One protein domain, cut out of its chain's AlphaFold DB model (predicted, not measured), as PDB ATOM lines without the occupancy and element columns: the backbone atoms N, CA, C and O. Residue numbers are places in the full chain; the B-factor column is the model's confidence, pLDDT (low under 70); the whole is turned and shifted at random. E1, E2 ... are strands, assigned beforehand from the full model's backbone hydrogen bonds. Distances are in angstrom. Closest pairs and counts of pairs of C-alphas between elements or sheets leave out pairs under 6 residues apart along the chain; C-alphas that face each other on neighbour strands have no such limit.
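Overview. This is residues 38 to 179 of the 245 residues of an uncharacterized protein of Minicystis rosea (UniProt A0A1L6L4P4). Two twisted sheets of four strands each face each other as a sandwich, and one of them, E4 E1 E8 E6, is curled like part of a barrel, with its edges reaching toward those of the other, E3 E2 E5 E7. The edges come together at E6 beside E7 and, more loosely, at E3 beside E4; five of the links between strands are long, and those from E1 to E2 and from E7 to E8 are short. The printed part has 142 residues with no named helix and eight named strands, E1 to E8 in chain order; the class is all strand, though under half of the residues, 58, are in named strands. The sheet E3 E2 E5 E7 is antiparallel and the sheet E4 E1 E8 E6 is mixed. The whole is compact, with a radius of gyration of the C-alphas of 15.5 A and spans of 51 by 34 by 22 A.

Arrangement. Look first at the inner strands E2, residues 56 to 64, and E5, residues 116 to 124: they are antiparallel at 162 degrees, with N 58 and O 122 2.8 A apart, within hydrogen-bond range. Beside E2 is the edge strand E3, residues 76 to 83, its hairpin partner, with N 57 and O 81 at 2.8 A. Beside E5 is the other edge strand, E7, residues 157 to 161, antiparallel at 164 degrees, with N 119 and O 158 at 2.9 A. In the second sheet, E1, residues 41 to 48, and E8, residues 168 to 176, are parallel at 25 degrees, with N 170 and O 44 at 3.1 A. E4, residues 98 to 102, is antiparallel to E1, with N 99 and O 43 at 2.9 A; E6, residues 141 to 145, is antiparallel to E8, with N 144 and O 173 at 2.8 A. Between the sheets, the closest C-alphas of E6 and E7 are Asp 145 and Thr 158, 5.6 A apart, and those of E3 and E4 are Val 79 and Phe 99, 7.8 A apart. E1 and E5 are apart.

Along the chain. Find C-alpha 41 at (-37.206, -31.811, 34.219), where E1 begins; it runs 23.0 A. E2 spans 26.2 A, E3 23.0 A and E5 26.4 A. E8 runs 26.8 A to C-alpha 176 at (-65.246, -46.283, 35.295). E4, E6 and E7 have five residues each.

Size, cuts and confidence. The C-alphas farthest apart, those of Ser 110 and Asp 178, are 51.6 A apart. The printed part has no cut. Five links are long, among them residues 125 to 140 between E5 and E6. The mean pLDDT of the printed part is 73.9; look for values under 70 in residues 38 to 53 and 107 to 113, for instance.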
ATOM      1  N   GLY A  38     -27.414 -28.489  31.315       41.38
ATOM      2  CA  GLY A  38     -27.533 -29.643  32.215       41.38
ATOM      3  C   GLY A  38     -28.729 -29.633  33.174       41.38
ATOM      4  O   GLY A  38     -28.804 -30.504  34.038       41.38
ATOM      5  N   THR A  39     -29.672 -28.698  33.043       54.69
ATOM      6  CA  THR A  39     -30.914 -28.713  33.834       54.69
ATOM      7  C   THR A  39     -31.915 -29.724  33.264       54.69
ATOM      8  O   THR A  39     -32.210 -29.713  32.070       54.69
ATOM      9  N   THR A  40     -32.441 -30.606  34.113       50.75
ATOM     10  CA  THR A  40     -33.430 -31.625  33.741       50.75
ATOM     11  C   THR A  40     -34.800 -31.318  34.345       50.75
ATOM     12  O   THR A  40     -34.928 -30.598  35.339       50.75
ATOM     13  N   ALA A  41     -35.846 -31.840  33.712       47.41
ATOM     14  CA  ALA A  41     -37.206 -31.811  34.219       47.41
ATOM     15  C   ALA A  41     -37.483 -33.071  35.055       47.41
ATOM     16  O   ALA A  41     -37.135 -34.190  34.660       47.41
ATOM     17  N   THR A  42     -38.143 -32.866  36.193       44.38
ATOM     18  CA  THR A  42     -38.720 -33.927  37.024       44.38
ATOM     19  C   THR A  42     -40.234 -33.825  36.932       44.38
ATOM     20  O   THR A  42     -40.764 -32.711  36.944       44.38
ATOM     21  N   VAL A  43     -40.920 -34.962  36.823       46.16
ATOM     22  CA  VAL A  43     -42.389 -35.041  36.799       46.16
ATOM     23  C   VAL A  43     -42.847 -35.906  37.964       46.16
ATOM     24  O   VAL A  43     -42.520 -37.092  38.012       46.16
ATOM     25  N   GLY A  44     -43.609 -35.315  38.885       41.84
ATOM     26  CA  GLY A  44     -44.305 -36.050  39.942       41.84
ATOM     27  C   GLY A  44     -45.646 -36.605  39.461       41.84
ATOM     28  O   GLY A  44     -46.332 -35.960  38.660       41.84
ATOM     29  N   LEU A  45     -46.019 -37.784  39.963       43.09
ATOM     30  CA  LEU A  45     -47.270 -38.460  39.626       43.09
ATOM     31  C   LEU A  45     -48.264 -38.409  40.782       43.09
ATOM     32  O   LEU A  45     -47.947 -38.779  41.910       43.09
ATOM     33  N   ALA A  46     -49.497 -38.020  40.475       50.00
ATOM     34  CA  ALA A  46     -50.624 -38.150  41.387       50.00
ATOM     35  C   ALA A  46     -51.761 -38.899  40.686       50.00
ATOM     36  O   ALA A  46     -52.212 -38.494  39.614       50.00
ATOM     37  N   LEU A  47     -52.215 -39.988  41.305       48.34
ATOM     38  CA  LEU A  47     -53.315 -40.821  40.827       48.34
ATOM     39  C   LEU A  47     -54.395 -40.862  41.903       48.34
ATOM     40  O   LEU A  47     -54.107 -41.099  43.075       48.34
ATOM     41  N   SER A  48     -55.639 -40.603  41.508       43.34
ATOM     42  CA  SER A  48     -56.798 -40.673  42.400       43.34
ATOM     43  C   SER A  48     -57.940 -41.426  41.718       43.34
ATOM     44  O   SER A  48     -58.160 -41.310  40.510       43.34
ATOM     45  N   GLY A  49     -58.637 -42.276  42.474       47.28
ATOM     46  CA  GLY A  49     -59.665 -43.172  41.946       47.28
ATOM     47  C   GLY A  49     -59.855 -44.405  42.831       47.28
ATOM     48  O   GLY A  49     -59.466 -44.386  43.991       47.28
ATOM     49  N   ALA A  50     -60.501 -45.457  42.313       50.12
ATOM     50  CA  ALA A  50     -60.801 -46.704  43.033       50.12
ATOM     51  C   ALA A  50     -59.596 -47.298  43.803       50.12
ATOM     52  O   ALA A  50     -58.452 -46.951  43.552       50.12
ATOM     53  N   ASN A  51     -59.839 -48.235  44.728       59.97
ATOM     54  CA  ASN A  51     -58.745 -48.959  45.378       59.97
ATOM     55  C   ASN A  51     -57.942 -49.750  44.321       59.97
ATOM     56  O   ASN A  51     -58.383 -50.815  43.886       59.97
ATOM     57  N   PHE A  52     -56.794 -49.202  43.908       65.25
ATOM     58  CA  PHE A  52     -55.836 -49.832  42.998       65.25
ATOM     59  C   PHE A  52     -54.750 -50.606  43.741       65.25
ATOM     60  O   PHE A  52     -53.763 -50.972  43.111       65.25
ATOM     61  N   ALA A  53     -54.902 -50.879  45.041       67.44
ATOM     62  CA  ALA A  53     -53.918 -51.659  45.776       67.44
ATOM     63  C   ALA A  53     -53.599 -52.954  45.019       67.44
ATOM     64  O   ALA A  53     -54.504 -53.667  44.569       67.44
ATOM     65  N   TYR A  54     -52.303 -53.239  44.892       70.31
ATOM     66  CA  TYR A  54     -51.760 -54.385  44.154       70.31
ATOM     67  C   TYR A  54     -51.910 -54.339  42.625       70.31
ATOM     68  O   TYR A  54     -51.510 -55.293  41.960       70.31
ATOM     69  N   ASN A  55     -52.428 -53.252  42.055       82.56
ATOM     70  CA  ASN A  55     -52.282 -52.946  40.634       82.56
ATOM     71  C   ASN A  55     -50.992 -52.142  40.409       82.56
ATOM     72  O   ASN A  55     -50.273 -51.791  41.348       82.56
ATOM     73  N   SER A  56     -50.718 -51.815  39.154       87.12
ATOM     74  CA  SER A  56     -49.630 -50.908  38.786       87.12
ATOM     75  C   SER A  56     -50.009 -50.055  37.583       87.12
ATOM     76  O   SER A  56     -50.977 -50.343  36.875       87.12
ATOM     77  N   VAL A  57     -49.250 -48.990  37.354       86.00
ATOM     78  CA  VAL A  57     -49.354 -48.134  36.176       86.00
ATOM     79  C   VAL A  57     -48.034 -48.135  35.426       86.00
ATOM     80  O   VAL A  57     -46.974 -47.850  35.985       86.00
ATOM     81  N   LYS A  58     -48.099 -48.439  34.134       90.62
ATOM     82  CA  LYS A  58     -47.003 -48.221  33.201       90.62
ATOM     83  C   LYS A  58     -47.224 -46.887  32.524       90.62
ATOM     84  O   LYS A  58     -48.293 -46.641  31.967       90.62
ATOM     85  N   ILE A  59     -46.205 -46.046  32.558       88.69
ATOM     86  CA  ILE A  59     -46.237 -44.746  31.908       88.69
ATOM     87  C   ILE A  59     -45.123 -44.692  30.882       88.69
ATOM     88  O   ILE A  59     -43.957 -44.927  31.209       88.69
ATOM     89  N   HIS A  60     -45.493 -44.377  29.646       89.88
ATOM     90  CA  HIS A  60     -44.552 -44.085  28.573       89.88
ATOM     91  C   HIS A  60     -44.631 -42.599  28.244       89.88
ATOM     92  O   HIS A  60     -45.699 -42.102  27.883       89.88
ATOM     93  N   ALA A  61     -43.511 -41.900  28.399       87.56
ATOM     94  CA  ALA A  61     -43.376 -40.482  28.118       87.56
ATOM     95  C   ALA A  61     -42.410 -40.276  26.952       87.56
ATOM     96  O   ALA A  61     -41.300 -40.811  26.968       87.56
ATOM     97  N   TYR A  62     -42.805 -39.474  25.966       90.88
ATOM     98  CA  TYR A  62     -41.954 -39.128  24.831       90.88
ATOM     99  C   TYR A  62     -42.051 -37.641  24.476       90.88
ATOM    100  O   TYR A  62     -43.124 -37.041  24.539       90.88
ATOM    101  N   ARG A  63     -40.926 -37.053  24.061       87.19
ATOM    102  CA  ARG A  63     -40.816 -35.678  23.559       87.19
ATOM    103  C   ARG A  63     -40.783 -35.674  22.036       87.19
ATOM    104  O   ARG A  63     -40.034 -36.441  21.429       87.19
ATOM    105  N   SER A  64     -41.549 -34.782  21.410       86.38
ATOM    106  CA  SER A  64     -41.538 -34.592  19.957       86.38
ATOM    107  C   SER A  64     -41.334 -33.118  19.575       86.38
ATOM    108  O   SER A  64     -42.155 -32.286  19.967       86.38
ATOM    109  N   PRO A  65     -40.287 -32.786  18.791       86.88
ATOM    110  CA  PRO A  65     -39.196 -33.672  18.371       86.88
ATOM    111  C   PRO A  65     -38.311 -34.117  19.558       86.88
ATOM    112  O   PRO A  65     -38.298 -33.450  20.597       86.88
ATOM    113  N   PRO A  66     -37.546 -35.217  19.425       84.38
ATOM    114  CA  PRO A  66     -36.534 -35.582  20.415       84.38
ATOM    115  C   PRO A  66     -35.513 -34.453  20.604       84.38
ATOM    116  O   PRO A  66     -35.198 -33.742  19.648       84.38
ATOM    117  N   ALA A  67     -35.003 -34.290  21.825       79.50
ATOM    118  CA  ALA A  67     -33.934 -33.336  22.115       79.50
ATOM    119  C   ALA A  67     -32.624 -33.739  21.420       79.50
ATOM    120  O   ALA A  67     -32.413 -34.906  21.070       79.50
ATOM    121  N   ASP A  68     -31.732 -32.765  21.231       76.25
ATOM    122  CA  ASP A  68     -30.403 -33.010  20.668       76.25
ATOM    123  C   ASP A  68     -29.630 -34.015  21.558       76.25
ATOM    124  O   ASP A  68     -29.483 -33.769  22.759       76.25
ATOM    125  N   PRO A  69     -29.097 -35.125  21.002       76.44
ATOM    126  CA  PRO A  69     -28.348 -36.132  21.759       76.44
ATOM    127  C   PRO A  69     -27.124 -35.605  22.518       76.44
ATOM    128  O   PRO A  69     -26.557 -36.336  23.330       76.44
ATOM    129  N   LYS A  70     -26.673 -34.370  22.248       76.56
ATOM    130  CA  LYS A  70     -25.609 -33.718  23.028       76.56
ATOM    131  C   LYS A  70     -26.014 -33.434  24.480       76.56
ATOM    132  O   LYS A  70     -25.129 -33.271  25.318       76.56
ATOM    133  N   TYR A  71     -27.313 -33.373  24.779       71.62
ATOM    134  CA  TYR A  71     -27.813 -33.112  26.124       71.62
ATOM    135  C   TYR A  71     -27.902 -34.396  26.960       71.62
ATOM    136  O   TYR A  71     -28.417 -35.406  26.481       71.62
ATOM    137  N   PRO A  72     -27.454 -34.377  28.229       76.19
ATOM    138  CA  PRO A  72     -27.498 -35.533  29.124       76.19
ATOM    139  C   PRO A  72     -28.896 -35.718  29.748       76.19
ATOM    140  O   PRO A  72     -29.022 -35.913  30.954       76.19
ATOM    141  N   CYS A  73     -29.950 -35.613  28.940       81.00
ATOM    142  CA  CYS A  73     -31.343 -35.770  29.346       81.00
ATOM    143  C   CYS A  73     -32.065 -36.762  28.421       81.00
ATOM    144  O   CYS A  73     -31.602 -37.084  27.327       81.00
ATOM    145  N   THR A  74     -33.209 -37.269  28.869       85.12
ATOM    146  CA  THR A  74     -33.985 -38.298  28.176       85.12
ATOM    147  C   THR A  74     -35.176 -37.677  27.448       85.12
ATOM    148  O   THR A  74     -35.894 -36.861  28.018       85.12
ATOM    149  N   SER A  75     -35.401 -38.079  26.193       87.19
ATOM    150  CA  SER A  75     -36.577 -37.696  25.385       87.19
ATOM    151  C   SER A  75     -37.599 -38.824  25.206       87.19
ATOM    152  O   SER A  75     -38.630 -38.610  24.580       87.19
ATOM    153  N   ASP A  76     -37.309 -40.023  25.708       90.50
ATOM    154  CA  ASP A  76     -38.181 -41.198  25.636       90.50
ATOM    155  C   ASP A  76     -37.905 -42.091  26.852       90.50
ATOM    156  O   ASP A  76     -36.777 -42.558  27.037       90.50
ATOM    157  N   ILE A  77     -38.905 -42.284  27.708       87.88
ATOM    158  CA  ILE A  77     -38.774 -43.083  28.925       87.88
ATOM    159  C   ILE A  77     -40.042 -43.883  29.197       87.88
ATOM    160  O   ILE A  77     -41.160 -43.396  29.051       87.88
ATOM    161  N   THR A  78     -39.869 -45.120  29.654       90.69
ATOM    162  CA  THR A  78     -40.958 -45.941  30.188       90.69
ATOM    163  C   THR A  78     -40.643 -46.324  31.622       90.69
ATOM    164  O   THR A  78     -39.568 -46.864  31.890       90.69
ATOM    165  N   VAL A  79     -41.584 -46.083  32.531       87.19
ATOM    166  CA  VAL A  79     -41.459 -46.444  33.949       87.19
ATOM    167  C   VAL A  79     -42.731 -47.147  34.406       87.19
ATOM    168  O   VAL A  79     -43.823 -46.869  33.912       87.19
ATOM    169  N   CYS A  80     -42.573 -48.086  35.332       88.81
ATOM    170  CA  CYS A  80     -43.675 -48.751  36.005       88.81
ATOM    171  C   CYS A  80     -43.731 -48.306  37.467       88.81
ATOM    172  O   CYS A  80     -42.691 -48.260  38.125       88.81
ATOM    173  N   PHE A  81     -44.933 -48.035  37.969       85.94
ATOM    174  CA  PHE A  81     -45.187 -47.715  39.369       85.94
ATOM    175  C   PHE A  81     -46.217 -48.685  39.938       85.94
ATOM    176  O   PHE A  81     -47.280 -48.881  39.349       85.94
ATOM    177  N   ASP A  82     -45.908 -49.272  41.086       85.44
ATOM    178  CA  ASP A  82     -46.853 -50.057  41.873       85.44
ATOM    179  C   ASP A  82     -47.722 -49.128  42.705       85.44
ATOM    180  O   ASP A  82     -47.265 -48.074  43.142       85.44
ATOM    181  N   PHE A  83     -48.960 -49.534  42.961       79.75
ATOM    182  CA  PHE A  83     -49.788 -48.864  43.952       79.75
ATOM    183  C   PHE A  83     -49.623 -49.539  45.309       79.75
ATOM    184  O   PHE A  83     -49.853 -50.750  45.441       79.75
ATOM    185  N   ASP A  84     -49.242 -48.754  46.316       72.50
ATOM    186  CA  ASP A  84     -49.246 -49.214  47.703       72.50
ATOM    187  C   ASP A  84     -50.681 -49.477  48.214       72.50
ATOM    188  O   ASP A  84     -51.671 -49.392  47.477       72.50
ATOM    189  N   ALA A  85     -50.808 -49.871  49.484       69.50
ATOM    190  CA  ALA A  85     -52.112 -50.182  50.072       69.50
ATOM    191  C   ALA A  85     -53.021 -48.943  50.185       69.50
ATOM    192  O   ALA A  85     -54.244 -49.077  50.282       69.50
ATOM    193  N   GLU A  86     -52.420 -47.758  50.160       67.56
ATOM    194  CA  GLU A  86     -53.047 -46.448  50.226       67.56
ATOM    195  C   GLU A  86     -53.350 -45.875  48.825       67.56
ATOM    196  O   GLU A  86     -54.108 -44.911  48.710       67.56
ATOM    197  N   GLY A  87     -52.846 -46.509  47.761       65.69
ATOM    198  CA  GLY A  87     -53.047 -46.123  46.367       65.69
ATOM    199  C   GLY A  87     -51.996 -45.154  45.817       65.69
ATOM    200  O   GLY A  87     -52.185 -44.637  44.714       65.69
ATOM    201  N   HIS A  88     -50.900 -44.900  46.536       73.50
ATOM    202  CA  HIS A  88     -49.823 -44.046  46.043       73.50
ATOM    203  C   HIS A  88     -48.953 -44.790  45.024       73.50
ATOM    204  O   HIS A  88     -48.608 -45.954  45.252       73.50
ATOM    205  N   PRO A  89     -48.564 -44.133  43.915       74.50
ATOM    206  CA  PRO A  89     -47.628 -44.707  42.964       74.50
ATOM    207  C   PRO A  89     -46.211 -44.720  43.549       74.50
ATOM    208  O   PRO A  89     -45.685 -43.685  43.961       74.50
ATOM    209  N   ILE A  90     -45.571 -45.885  43.535       80.31
ATOM    210  CA  ILE A  90     -44.194 -46.089  43.982       80.31
ATOM    211  C   ILE A  90     -43.446 -46.865  42.907       80.31
ATOM    212  O   ILE A  90     -43.886 -47.927  42.468       80.31
ATOM    213  N   ASN A  91     -42.286 -46.371  42.490       79.19
ATOM    214  CA  ASN A  91     -41.403 -47.116  41.609       79.19
ATOM    215  C   ASN A  91     -40.867 -48.333  42.383       79.19
ATOM    216  O   ASN A  91     -40.149 -48.154  43.368       79.19
ATOM    217  N   PRO A  92     -41.150 -49.576  41.958       76.81
ATOM    218  CA  PRO A  92     -40.763 -50.760  42.722       76.81
ATOM    219  C   PRO A  92     -39.248 -51.006  42.750       76.81
ATOM    220  O   PRO A  92     -38.786 -51.887  43.477       76.81
ATOM    221  N   TYR A  93     -38.469 -50.265  41.955       80.44
ATOM    222  CA  TYR A  93     -37.018 -50.405  41.853       80.44
ATOM    223  C   TYR A  93     -36.255 -49.296  42.574       80.44
ATOM    224  O   TYR A  93     -35.197 -49.571  43.142       80.44
ATOM    225  N   THR A  94     -36.762 -48.062  42.538       77.56
ATOM    226  CA  THR A  94     -36.080 -46.899  43.135       77.56
ATOM    227  C   THR A  94     -36.780 -46.353  44.375       77.56
ATOM    228  O   THR A  94     -36.142 -45.670  45.165       77.56
ATOM    229  N   TYR A  95     -38.046 -46.726  44.592       73.12
ATOM    230  CA  TYR A  95     -38.946 -46.183  45.617       73.12
ATOM    231  C   TYR A  95     -39.311 -44.700  45.437       73.12
ATOM    232  O   TYR A  95     -39.910 -44.112  46.335       73.12
ATOM    233  N   ASP A  96     -39.029 -44.121  44.268       72.81
ATOM    234  CA  ASP A  96     -39.450 -42.764  43.906       72.81
ATOM    235  C   ASP A  96     -40.858 -42.754  43.289       72.81
ATOM    236  O   ASP A  96     -41.349 -43.772  42.799       72.81
ATOM    237  N   ASN A  97     -41.507 -41.593  43.258       66.25
ATOM    238  CA  ASN A  97     -42.878 -41.407  42.763       66.25
ATOM    239  C   ASN A  97     -42.951 -40.566  41.469       66.25
ATOM    240  O   ASN A  97     -43.968 -39.926  41.187       66.25
ATOM    241  N   GLY A  98     -41.879 -40.551  40.669       70.38
ATOM    242  CA  GLY A  98     -41.807 -39.713  39.474       70.38
ATOM    243  C   GLY A  98     -40.746 -40.107  38.448       70.38
ATOM    244  O   GLY A  98     -40.106 -41.156  38.537       70.38
ATOM    245  N   PHE A  99     -40.589 -39.238  37.452       71.38
ATOM    246  CA  PHE A  99     -39.548 -39.310  36.428       71.38
ATOM    247  C   PHE A  99     -38.477 -38.280  36.722       71.38
ATOM    248  O   PHE A  99     -38.800 -37.139  37.038       71.38
ATOM    249  N   GLU A 100     -37.226 -38.649  36.499       71.06
ATOM    250  CA  GLU A 100     -36.101 -37.729  36.563       71.06
ATOM    251  C   GLU A 100     -35.379 -37.674  35.220       71.06
ATOM    252  O   GLU A 100     -35.529 -38.546  34.361       71.06
ATOM    253  N   SER A 101     -34.530 -36.661  35.063       78.62
ATOM    254  CA  SER A 101     -33.640 -36.535  33.909       78.62
ATOM    255  C   SER A 101     -34.354 -36.364  32.561       78.62
ATOM    256  O   SER A 101     -33.774 -36.689  31.524       78.62
ATOM    257  N   LEU A 102     -35.588 -35.845  32.540       79.75
ATOM    258  CA  LEU A 102     -36.296 -35.545  31.292       79.75
ATOM    259  C   LEU A 102     -35.749 -34.269  30.654       79.75
ATOM    260  O   LEU A 102     -35.365 -33.327  31.350       79.75
ATOM    261  N   CYS A 103     -35.726 -34.222  29.326       81.88
ATOM    262  CA  CYS A 103     -35.411 -32.987  28.619       81.88
ATOM    263  C   CYS A 103     -36.568 -31.979  28.747       81.88
ATOM    264  O   CYS A 103     -37.721 -32.364  28.527       81.88
ATOM    265  N   PRO A 104     -36.300 -30.699  29.061       77.38
ATOM    266  CA  PRO A 104     -37.332 -29.666  29.050       77.38
ATOM    267  C   PRO A 104     -37.943 -29.485  27.650       77.38
ATOM    268  O   PRO A 104     -37.409 -29.938  26.630       77.38
ATOM    269  N   THR A 105     -39.111 -28.848  27.586       76.12
ATOM    270  CA  THR A 105     -39.802 -28.595  26.315       76.12
ATOM    271  C   THR A 105     -39.046 -27.613  25.445       76.12
ATOM    272  O   THR A 105     -38.851 -27.874  24.260       76.12
ATOM    273  N   GLU A 106     -38.565 -26.524  26.021       71.56
ATOM    274  CA  GLU A 106     -37.614 -25.654  25.347       71.56
ATOM    275  C   GLU A 106     -36.221 -26.245  25.548       71.56
ATOM    276  O   GLU A 106     -35.766 -26.399  26.684       71.56
ATOM    277  N   ASP A 107     -35.556 -26.629  24.456       62.72
ATOM    278  CA  ASP A 107     -34.142 -26.962  24.547       62.72
ATOM    279  C   ASP A 107     -33.413 -25.691  24.982       62.72
ATOM    280  O   ASP A 107     -33.483 -24.670  24.301       62.72
ATOM    281  N   LEU A 108     -32.656 -25.762  26.078       56.66
ATOM    282  CA  LEU A 108     -31.852 -24.649  26.613       56.66
ATOM    283  C   LEU A 108     -30.676 -24.254  25.684       56.66
ATOM    284  O   LEU A 108     -29.745 -23.558  26.076       56.66
ATOM    285  N   SER A 109     -30.711 -24.723  24.437       47.69
ATOM    286  CA  SER A 109     -29.750 -24.473  23.375       47.69
ATOM    287  C   SER A 109     -30.045 -23.158  22.657       47.69
ATOM    288  O   SER A 109     -31.202 -22.811  22.422       47.69
ATOM    289  N   SER A 110     -29.000 -22.497  22.161       49.94
ATOM    290  CA  SER A 110     -29.091 -21.342  21.252       49.94
ATOM    291  C   SER A 110     -29.866 -21.597  19.950       49.94
ATOM    292  O   SER A 110     -30.100 -20.665  19.180       49.94
ATOM    293  N   ASP A 111     -30.234 -22.850  19.683       53.78
ATOM    294  CA  ASP A 111     -30.687 -23.332  18.383       53.78
ATOM    295  C   ASP A 111     -32.229 -23.392  18.303       53.78
ATOM    296  O   ASP A 111     -32.782 -23.647  17.233       53.78
ATOM    297  N   GLY A 112     -32.926 -23.098  19.412       55.09
ATOM    298  CA  GLY A 112     -34.367 -22.815  19.439       55.09
ATOM    299  C   GLY A 112     -35.283 -24.014  19.179       55.09
ATOM    300  O   GLY A 112     -36.396 -23.838  18.686       55.09
ATOM    301  N   TYR A 113     -34.834 -25.233  19.475       62.25
ATOM    302  CA  TYR A 113     -35.672 -26.420  19.334       62.25
ATOM    303  C   TYR A 113     -36.702 -26.498  20.473       62.25
ATOM    304  O   TYR A 113     -36.363 -26.580  21.651       62.25
ATOM    305  N   THR A 114     -37.984 -26.475  20.112       74.56
ATOM    306  CA  THR A 114     -39.108 -26.667  21.040       74.56
ATOM    307  C   THR A 114     -39.764 -28.012  20.769       74.56
ATOM    308  O   THR A 114     -40.138 -28.283  19.623       74.56
ATOM    309  N   GLY A 115     -39.941 -28.834  21.800       78.81
ATOM    310  CA  GLY A 115     -40.637 -30.113  21.703       78.81
ATOM    311  C   GLY A 115     -41.638 -30.319  22.825       78.81
ATOM    312  O   GLY A 115     -41.360 -30.052  23.988       78.81
ATOM    313  N   THR A 116     -42.819 -30.810  22.481       84.75
ATOM    314  CA  THR A 116     -43.869 -31.095  23.463       84.75
ATOM    315  C   THR A 116     -43.786 -32.536  23.928       84.75
ATOM    316  O   THR A 116     -43.441 -33.429  23.146       84.75
ATOM    317  N   TRP A 117     -44.154 -32.766  25.179       85.56
ATOM    318  CA  TRP A 117     -44.244 -34.095  25.750       85.56
ATOM    319  C   TRP A 117     -45.617 -34.714  25.521       85.56
ATOM    320  O   TRP A 117     -46.646 -34.048  25.404       85.56
ATOM    321  N   THR A 118     -45.617 -36.031  25.407       87.94
ATOM    322  CA  THR A 118     -46.817 -36.847  25.472       87.94
ATOM    323  C   THR A 118     -46.575 -37.964  26.462       87.94
ATOM    324  O   THR A 118     -45.544 -38.635  26.406       87.94
ATOM    325  N   PHE A 119     -47.538 -38.163  27.344       88.50
ATOM    326  CA  PHE A 119     -47.543 -39.221  28.342       88.50
ATOM    327  C   PHE A 119     -48.681 -40.172  28.003       88.50
ATOM    328  O   PHE A 119     -49.774 -39.720  27.683       88.50
ATOM    329  N   THR A 120     -48.441 -41.477  28.042       90.06
ATOM    330  CA  THR A 120     -49.480 -42.501  27.872       90.06
ATOM    331  C   THR A 120     -49.479 -43.442  29.065       90.06
ATOM    332  O   THR A 120     -48.424 -43.688  29.656       90.06
ATOM    333  N   TYR A 121     -50.655 -43.951  29.424       87.25
ATOM    334  CA  TYR A 121     -50.869 -44.691  30.667       87.25
ATOM    335  C   TYR A 121     -51.499 -46.056  30.396       87.25
ATOM    336  O   TYR A 121     -52.546 -46.143  29.756       87.25
ATOM    337  N   GLU A 122     -50.920 -47.119  30.948       90.44
ATOM    338  CA  GLU A 122     -51.503 -48.465  30.964       90.44
ATOM    339  C   GLU A 122     -51.646 -48.924  32.419       90.44
ATOM    340  O   GLU A 122     -50.662 -49.003  33.153       90.44
ATOM    341  N   ILE A 123     -52.867 -49.229  32.857       85.75
ATOM    342  CA  ILE A 123     -53.124 -49.726  34.215       85.75
ATOM    343  C   ILE A 123     -53.165 -51.245  34.180       85.75
ATOM    344  O   ILE A 123     -53.953 -51.827  33.441       85.75
ATOM    345  N   HIS A 124     -52.354 -51.898  34.997       87.56
ATOM    346  CA  HIS A 124     -52.203 -53.346  35.027       87.56
ATOM    347  C   HIS A 124     -52.781 -53.953  36.307       87.56
ATOM    348  O   HIS A 124     -52.648 -53.394  37.390       87.56
ATOM    349  N   THR A 125     -53.390 -55.135  36.190       83.50
ATOM    350  CA  THR A 125     -54.032 -55.859  37.318       83.50
ATOM    351  C   THR A 125     -53.089 -56.412  38.397       83.50
ATOM    352  O   THR A 125     -53.558 -57.029  39.353       83.50
ATOM    353  N   GLN A 126     -51.773 -56.323  38.201       85.31
ATOM    354  CA  GLN A 126     -50.766 -56.859  39.122       85.31
ATOM    355  C   GLN A 126     -49.627 -55.849  39.297       85.31
ATOM    356  O   GLN A 126     -49.489 -54.955  38.458       85.31
ATOM    357  N   PRO A 127     -48.778 -56.003  40.328       87.75
ATOM    358  CA  PRO A 127     -47.580 -55.189  40.486       87.75
ATOM    359  C   PRO A 127     -46.609 -55.370  39.312       87.75
ATOM    360  O   PRO A 127     -46.674 -56.353  38.568       87.75
ATOM    361  N   GLN A 128     -45.683 -54.431  39.170       90.00
ATOM    362  CA  GLN A 128     -44.607 -54.387  38.184       90.00
ATOM    363  C   GLN A 128     -45.102 -54.435  36.733       90.00
ATOM    364  O   GLN A 128     -44.413 -54.932  35.843       90.00
ATOM    365  N   CYS A 129     -46.299 -53.901  36.493       91.69
ATOM    366  CA  CYS A 129     -46.930 -53.796  35.182       91.69
ATOM    367  C   CYS A 129     -47.150 -55.160  34.519       91.69
ATOM    368  O   CYS A 129     -47.084 -55.307  33.298       91.69
ATOM    369  N   TYR A 130     -47.426 -56.178  35.345       91.50
ATOM    370  CA  TYR A 130     -47.797 -57.513  34.895       91.50
ATOM    371  C   TYR A 130     -49.311 -57.703  34.771       91.50
ATOM    372  O   TYR A 130     -50.134 -57.030  35.388       91.50
ATOM    373  N   GLY A 131     -49.685 -58.716  33.993       88.50
ATOM    374  CA  GLY A 131     -51.078 -59.094  33.789       88.50
ATOM    375  C   GLY A 131     -51.824 -58.182  32.806       88.50
ATOM    376  O   GLY A 131     -51.216 -57.320  32.165       88.50
ATOM    377  N   PRO A 132     -53.139 -58.415  32.637       86.00
ATOM    378  CA  PRO A 132     -53.966 -57.665  31.696       86.00
ATOM    379  C   PRO A 132     -54.002 -56.158  31.966       86.00
ATOM    380  O   PRO A 132     -53.948 -55.727  33.121       86.00
ATOM    381  N   VAL A 133     -54.155 -55.392  30.882       88.94
ATOM    382  CA  VAL A 133     -54.374 -53.941  30.904       88.94
ATOM    383  C   VAL A 133     -55.857 -53.658  31.145       88.94
ATOM    384  O   VAL A 133     -56.722 -54.210  30.467       88.94
ATOM    385  N   LEU A 134     -56.141 -52.801  32.119       79.62
ATOM    386  CA  LEU A 134     -57.481 -52.434  32.563       79.62
ATOM    387  C   LEU A 134     -58.081 -51.274  31.774       79.62
ATOM    388  O   LEU A 134     -59.292 -51.132  31.794       79.62
ATOM    389  N   ASN A 135     -57.283 -50.451  31.098       80.06
ATOM    390  CA  ASN A 135     -57.739 -49.290  30.326       80.06
ATOM    391  C   ASN A 135     -57.522 -49.440  28.810       80.06
ATOM    392  O   ASN A 135     -57.311 -48.459  28.103       80.06
ATOM    393  N   ASP A 136     -57.606 -50.665  28.291       79.81
ATOM    394  CA  ASP A 136     -57.375 -51.009  26.876       79.81
ATOM    395  C   ASP A 136     -58.542 -50.658  25.921       79.81
ATOM    396  O   ASP A 136     -58.542 -51.059  24.758       79.81
ATOM    397  N   GLY A 137     -59.572 -49.959  26.411       70.19
ATOM    398  CA  GLY A 137     -60.792 -49.627  25.665       70.19
ATOM    399  C   GLY A 137     -61.830 -50.758  25.571       70.19
ATOM    400  O   GLY A 137     -62.969 -50.489  25.192       70.19
ATOM    401  N   ASN A 138     -61.487 -51.995  25.949       65.56
ATOM    402  CA  ASN A 138     -62.440 -53.112  26.058       65.56
ATOM    403  C   ASN A 138     -62.997 -53.274  27.478       65.56
ATOM    404  O   ASN A 138     -64.016 -53.934  27.684       65.56
ATOM    405  N   HIS A 139     -62.319 -52.686  28.459       66.62
ATOM    406  CA  HIS A 139     -62.731 -52.645  29.853       66.62
ATOM    407  C   HIS A 139     -63.384 -51.298  30.199       66.62
ATOM    408  O   HIS A 139     -63.141 -50.279  29.557       66.62
ATOM    409  N   ASN A 140     -64.211 -51.284  31.249       64.75
ATOM    410  CA  ASN A 140     -64.966 -50.112  31.713       64.75
ATOM    411  C   ASN A 140     -64.089 -49.099  32.467       64.75
ATOM    412  O   ASN A 140     -64.502 -48.624  33.521       64.75
ATOM    413  N   PHE A 141     -62.880 -48.815  32.001       70.62
ATOM    414  CA  PHE A 141     -61.925 -47.996  32.733       70.62
ATOM    415  C   PHE A 141     -61.163 -47.089  31.769       70.62
ATOM    416  O   PHE A 141     -60.634 -47.545  30.755       70.62
ATOM    417  N   THR A 142     -61.143 -45.788  32.043       78.19
ATOM    418  CA  THR A 142     -60.471 -44.807  31.181       78.19
ATOM    419  C   THR A 142     -59.894 -43.688  32.023       78.19
ATOM    420  O   THR A 142     -60.589 -43.122  32.867       78.19
ATOM    421  N   CYS A 143     -58.623 -43.391  31.790       77.88
ATOM    422  CA  CYS A 143     -57.896 -42.322  32.450       77.88
ATOM    423  C   CYS A 143     -57.817 -41.093  31.551       77.88
ATOM    424  O   CYS A 143     -57.775 -41.226  30.333       77.88
ATOM    425  N   TYR A 144     -57.782 -39.915  32.149       79.19
ATOM    426  CA  TYR A 144     -57.634 -38.638  31.466       79.19
ATOM    427  C   TYR A 144     -56.659 -37.780  32.255       79.19
ATOM    428  O   TYR A 144     -56.586 -37.906  33.483       79.19
ATOM    429  N   ASP A 145     -55.946 -36.901  31.562       80.06
ATOM    430  CA  ASP A 145     -55.349 -35.756  32.235       80.06
ATOM    431  C   ASP A 145     -56.444 -34.915  32.910       80.06
ATOM    432  O   ASP A 145     -57.604 -34.902  32.475       80.06
ATOM    433  N   ILE A 146     -56.091 -34.238  34.001       72.88
ATOM    434  CA  ILE A 146     -57.019 -33.370  34.726       72.88
ATOM    435  C   ILE A 146     -57.616 -32.280  33.822       72.88
ATOM    436  O   ILE A 146     -58.801 -31.967  33.964       72.88
ATOM    437  N   ASP A 147     -56.852 -31.763  32.859       76.00
ATOM    438  CA  ASP A 147     -57.315 -30.733  31.928       76.00
ATOM    439  C   ASP A 147     -58.274 -31.302  30.865       76.00
ATOM    440  O   ASP A 147     -59.162 -30.602  30.364       76.00
ATOM    441  N   ASP A 148     -58.171 -32.603  30.584       75.25
ATOM    442  CA  ASP A 148     -58.989 -33.310  29.599       75.25
ATOM    443  C   ASP A 148     -60.210 -34.020  30.197       75.25
ATOM    444  O   ASP A 148     -61.055 -34.525  29.455       75.25
ATOM    445  N   ILE A 149     -60.386 -34.034  31.522       73.25
ATOM    446  CA  ILE A 149     -61.471 -34.793  32.173       73.25
ATOM    447  C   ILE A 149     -62.878 -34.390  31.693       73.25
ATOM    448  O   ILE A 149     -63.788 -35.221  31.620       73.25
ATOM    449  N   PHE A 150     -63.070 -33.117  31.340       72.81
ATOM    450  CA  PHE A 150     -64.360 -32.590  30.889       72.81
ATOM    451  C   PHE A 150     -64.600 -32.752  29.396       72.81
ATOM    452  O   PHE A 150     -65.732 -32.971  28.965       72.81
ATOM    453  N   THR A 151     -63.545 -32.577  28.604       81.19
ATOM    454  CA  THR A 151     -63.602 -32.723  27.149       81.19
ATOM    455  C   THR A 151     -63.581 -34.196  26.754       81.19
ATOM    456  O   THR A 151     -64.087 -34.548  25.689       81.19
ATOM    457  N   GLN A 152     -63.031 -35.043  27.630       79.56
ATOM    458  CA  GLN A 152     -62.694 -36.441  27.390       79.56
ATOM    459  C   GLN A 152     -61.803 -36.612  26.158       79.56
ATOM    460  O   GLN A 152     -61.856 -37.637  25.467       79.56
ATOM    461  N   ASN A 153     -60.996 -35.591  25.869       82.81
ATOM    462  CA  ASN A 153     -59.979 -35.673  24.841       82.81
ATOM    463  C   ASN A 153     -58.844 -36.589  25.319       82.81
ATOM    464  O   ASN A 153     -58.663 -36.806  26.510       82.81
ATOM    465  N   TYR A 154     -58.120 -37.171  24.363       88.50
ATOM    466  CA  TYR A 154     -56.904 -37.953  24.619       88.50
ATOM    467  C   TYR A 154     -57.036 -39.013  25.738       88.50
ATOM    468  O   TYR A 154     -56.252 -39.026  26.681       88.50
ATOM    469  N   PRO A 155     -57.997 -39.954  25.650       87.62
ATOM    470  CA  PRO A 155     -58.138 -40.991  26.666       87.62
ATOM    471  C   PRO A 155     -56.838 -41.788  26.832       87.62
ATOM    472  O   PRO A 155     -56.234 -42.242  25.858       87.62
ATOM    473  N   ASN A 156     -56.461 -42.000  28.090       86.69
ATOM    474  CA  ASN A 156     -55.250 -42.672  28.550       86.69
ATOM    475  C   ASN A 156     -53.946 -41.998  28.103       86.69
ATOM    476  O   ASN A 156     -52.905 -42.659  28.039       86.69
ATOM    477  N   ALA A 157     -53.992 -40.699  27.813       87.44
ATOM    478  CA  ALA A 157     -52.823 -39.921  27.463       87.44
ATOM    479  C   ALA A 157     -52.942 -38.462  27.917       87.44
ATOM    480  O   ALA A 157     -54.032 -37.967  28.172       87.44
ATOM    481  N   THR A 158     -51.802 -37.784  27.951       86.00
ATOM    482  CA  THR A 158     -51.709 -36.323  27.974       86.00
ATOM    483  C   THR A 158     -50.864 -35.903  26.786       86.00
ATOM    484  O   THR A 158     -49.794 -36.481  26.579       86.00
ATOM    485  N   VAL A 159     -51.328 -34.953  25.974       84.06
ATOM    486  CA  VAL A 159     -50.689 -34.588  24.699       84.06
ATOM    487  C   VAL A 159     -50.379 -33.101  24.668       84.06
ATOM    488  O   VAL A 159     -51.256 -32.279  24.894       84.06
ATOM    489  N   GLY A 160     -49.155 -32.754  24.265       82.62
ATOM    490  CA  GLY A 160     -48.767 -31.354  24.100       82.62
ATOM    491  C   GLY A 160     -48.207 -30.721  25.373       82.62
ATOM    492  O   GLY A 160     -48.124 -29.499  25.445       82.62
ATOM    493  N   GLU A 161     -47.805 -31.540  26.345       79.62
ATOM    494  CA  GLU A 161     -47.312 -31.087  27.642       79.62
ATOM    495  C   GLU A 161     -46.027 -30.275  27.509       79.62
ATOM    496  O   GLU A 161     -45.094 -30.647  26.784       79.62
ATOM    497  N   VAL A 162     -45.978 -29.168  28.246       81.00
ATOM    498  CA  VAL A 162     -44.807 -28.298  28.322       81.00
ATOM    499  C   VAL A 162     -44.083 -28.586  29.626       81.00
ATOM    500  O   VAL A 162     -44.622 -28.321  30.697       81.00
ATOM    501  N   LEU A 163     -42.859 -29.109  29.534       75.25
ATOM    502  CA  LEU A 163     -42.028 -29.353  30.705       75.25
ATOM    503  C   LEU A 163     -41.007 -28.235  30.936       75.25
ATOM    504  O   LEU A 163     -40.223 -27.907  30.041       75.25
ATOM    505  N   TYR A 164     -40.959 -27.729  32.165       72.50
ATOM    506  CA  TYR A 164     -39.983 -26.761  32.657       72.50
ATOM    507  C   TYR A 164     -38.982 -27.423  33.617       72.50
ATOM    508  O   TYR A 164     -39.333 -28.354  34.346       72.50
ATOM    509  N   PRO A 165     -37.721 -26.965  33.674       66.00
ATOM    510  CA  PRO A 165     -36.772 -27.451  34.671       66.00
ATOM    511  C   PRO A 165     -37.315 -27.322  36.104       66.00
ATOM    512  O   PRO A 165     -37.855 -26.287  36.484       66.00
ATOM    513  N   GLY A 166     -37.176 -28.387  36.900       60.34
ATOM    514  CA  GLY A 166     -37.510 -28.393  38.333       60.34
ATOM    515  C   GLY A 166     -38.991 -28.257  38.721       60.34
ATOM    516  O   GLY A 166     -39.288 -28.331  39.912       60.34
ATOM    517  N   TYR A 167     -39.921 -28.079  37.777       63.91
ATOM    518  CA  TYR A 167     -41.319 -27.798  38.115       63.91
ATOM    519  C   TYR A 167     -42.313 -28.414  37.125       63.91
ATOM    520  O   TYR A 167     -42.841 -27.725  36.257       63.91
ATOM    521  N   ASN A 168     -42.592 -29.717  37.270       67.25
ATOM    522  CA  ASN A 168     -43.655 -30.382  36.511       67.25
ATOM    523  C   ASN A 168     -44.429 -31.369  37.375       67.25
ATOM    524  O   ASN A 168     -43.859 -32.134  38.160       67.25
ATOM    525  N   LYS A 169     -45.740 -31.394  37.169       69.12
ATOM    526  CA  LYS A 169     -46.650 -32.353  37.785       69.12
ATOM    527  C   LYS A 169     -47.587 -32.857  36.707       69.12
ATOM    528  O   LYS A 169     -48.112 -32.056  35.946       69.12
ATOM    529  N   ASN A 170     -47.808 -34.163  36.674       67.25
ATOM    530  CA  ASN A 170     -48.817 -34.758  35.814       67.25
ATOM    531  C   ASN A 170     -49.882 -35.408  36.709       67.25
ATOM    532  O   ASN A 170     -49.560 -36.211  37.593       67.25
ATOM    533  N   THR A 171     -51.135 -34.980  36.548       73.00
ATOM    534  CA  THR A 171     -52.252 -35.409  37.399       73.00
ATOM    535  C   THR A 171     -53.261 -36.149  36.546       73.00
ATOM    536  O   THR A 171     -53.851 -35.575  35.638       73.00
ATOM    537  N   ILE A 172     -53.484 -37.419  36.872       70.19
ATOM    538  CA  ILE A 172     -54.285 -38.315  36.042       70.19
ATOM    539  C   ILE A 172     -55.505 -38.754  36.839       70.19
ATOM    540  O   ILE A 172     -55.398 -39.224  37.977       70.19
ATOM    541  N   VAL A 173     -56.672 -38.639  36.216       71.62
ATOM    542  CA  VAL A 173     -57.956 -39.034  36.793       71.62
ATOM    543  C   VAL A 173     -58.518 -40.198  36.003       71.62
ATOM    544  O   VAL A 173     -58.716 -40.106  34.794       71.62
ATOM    545  N   CYS A 174     -58.824 -41.299  36.687       71.00
ATOM    546  CA  CYS A 174     -59.393 -42.474  36.046       71.00
ATOM    547  C   CYS A 174     -60.855 -42.700  36.435       71.00
ATOM    548  O   CYS A 174     -61.223 -42.730  37.609       71.00
ATOM    549  N   THR A 175     -61.693 -42.903  35.421       66.75
ATOM    550  CA  THR A 175     -63.142 -43.085  35.532       66.75
ATOM    551  C   THR A 175     -63.544 -44.505  35.139       66.75
ATOM    552  O   THR A 175     -62.860 -45.155  34.346       66.75
ATOM    553  N   SER A 176     -64.661 -44.999  35.688       61.97
ATOM    554  CA  SER A 176     -65.246 -46.283  35.295       61.97
ATOM    555  C   SER A 176     -66.733 -46.181  34.956       61.97
ATOM    556  O   SER A 176     -67.448 -45.333  35.483       61.97
ATOM    557  N   VAL A 177     -67.220 -47.041  34.057       43.81
ATOM    558  CA  VAL A 177     -68.584 -46.937  33.487       43.81
ATOM    559  C   VAL A 177     -69.691 -47.349  34.486       43.81
ATOM    560  O   VAL A 177     -70.843 -46.963  34.320       43.81
ATOM    561  N   ASP A 178     -69.347 -48.034  35.586       41.88
ATOM    562  CA  ASP A 178     -70.251 -48.334  36.721       41.88
ATOM    563  C   ASP A 178     -70.183 -47.263  37.841       41.88
ATOM    564  O   ASP A 178     -70.360 -47.543  39.033       41.88
ATOM    565  N   ALA A 179     -69.927 -46.002  37.479       32.16
ATOM    566  CA  ALA A 179     -69.822 -44.873  38.403       32.16
ATOM    567  C   ALA A 179     -71.181 -44.449  39.010       32.16
ATOM    568  O   ALA A 179     -71.732 -43.401  38.686       32.16
TER     569      ALA A 179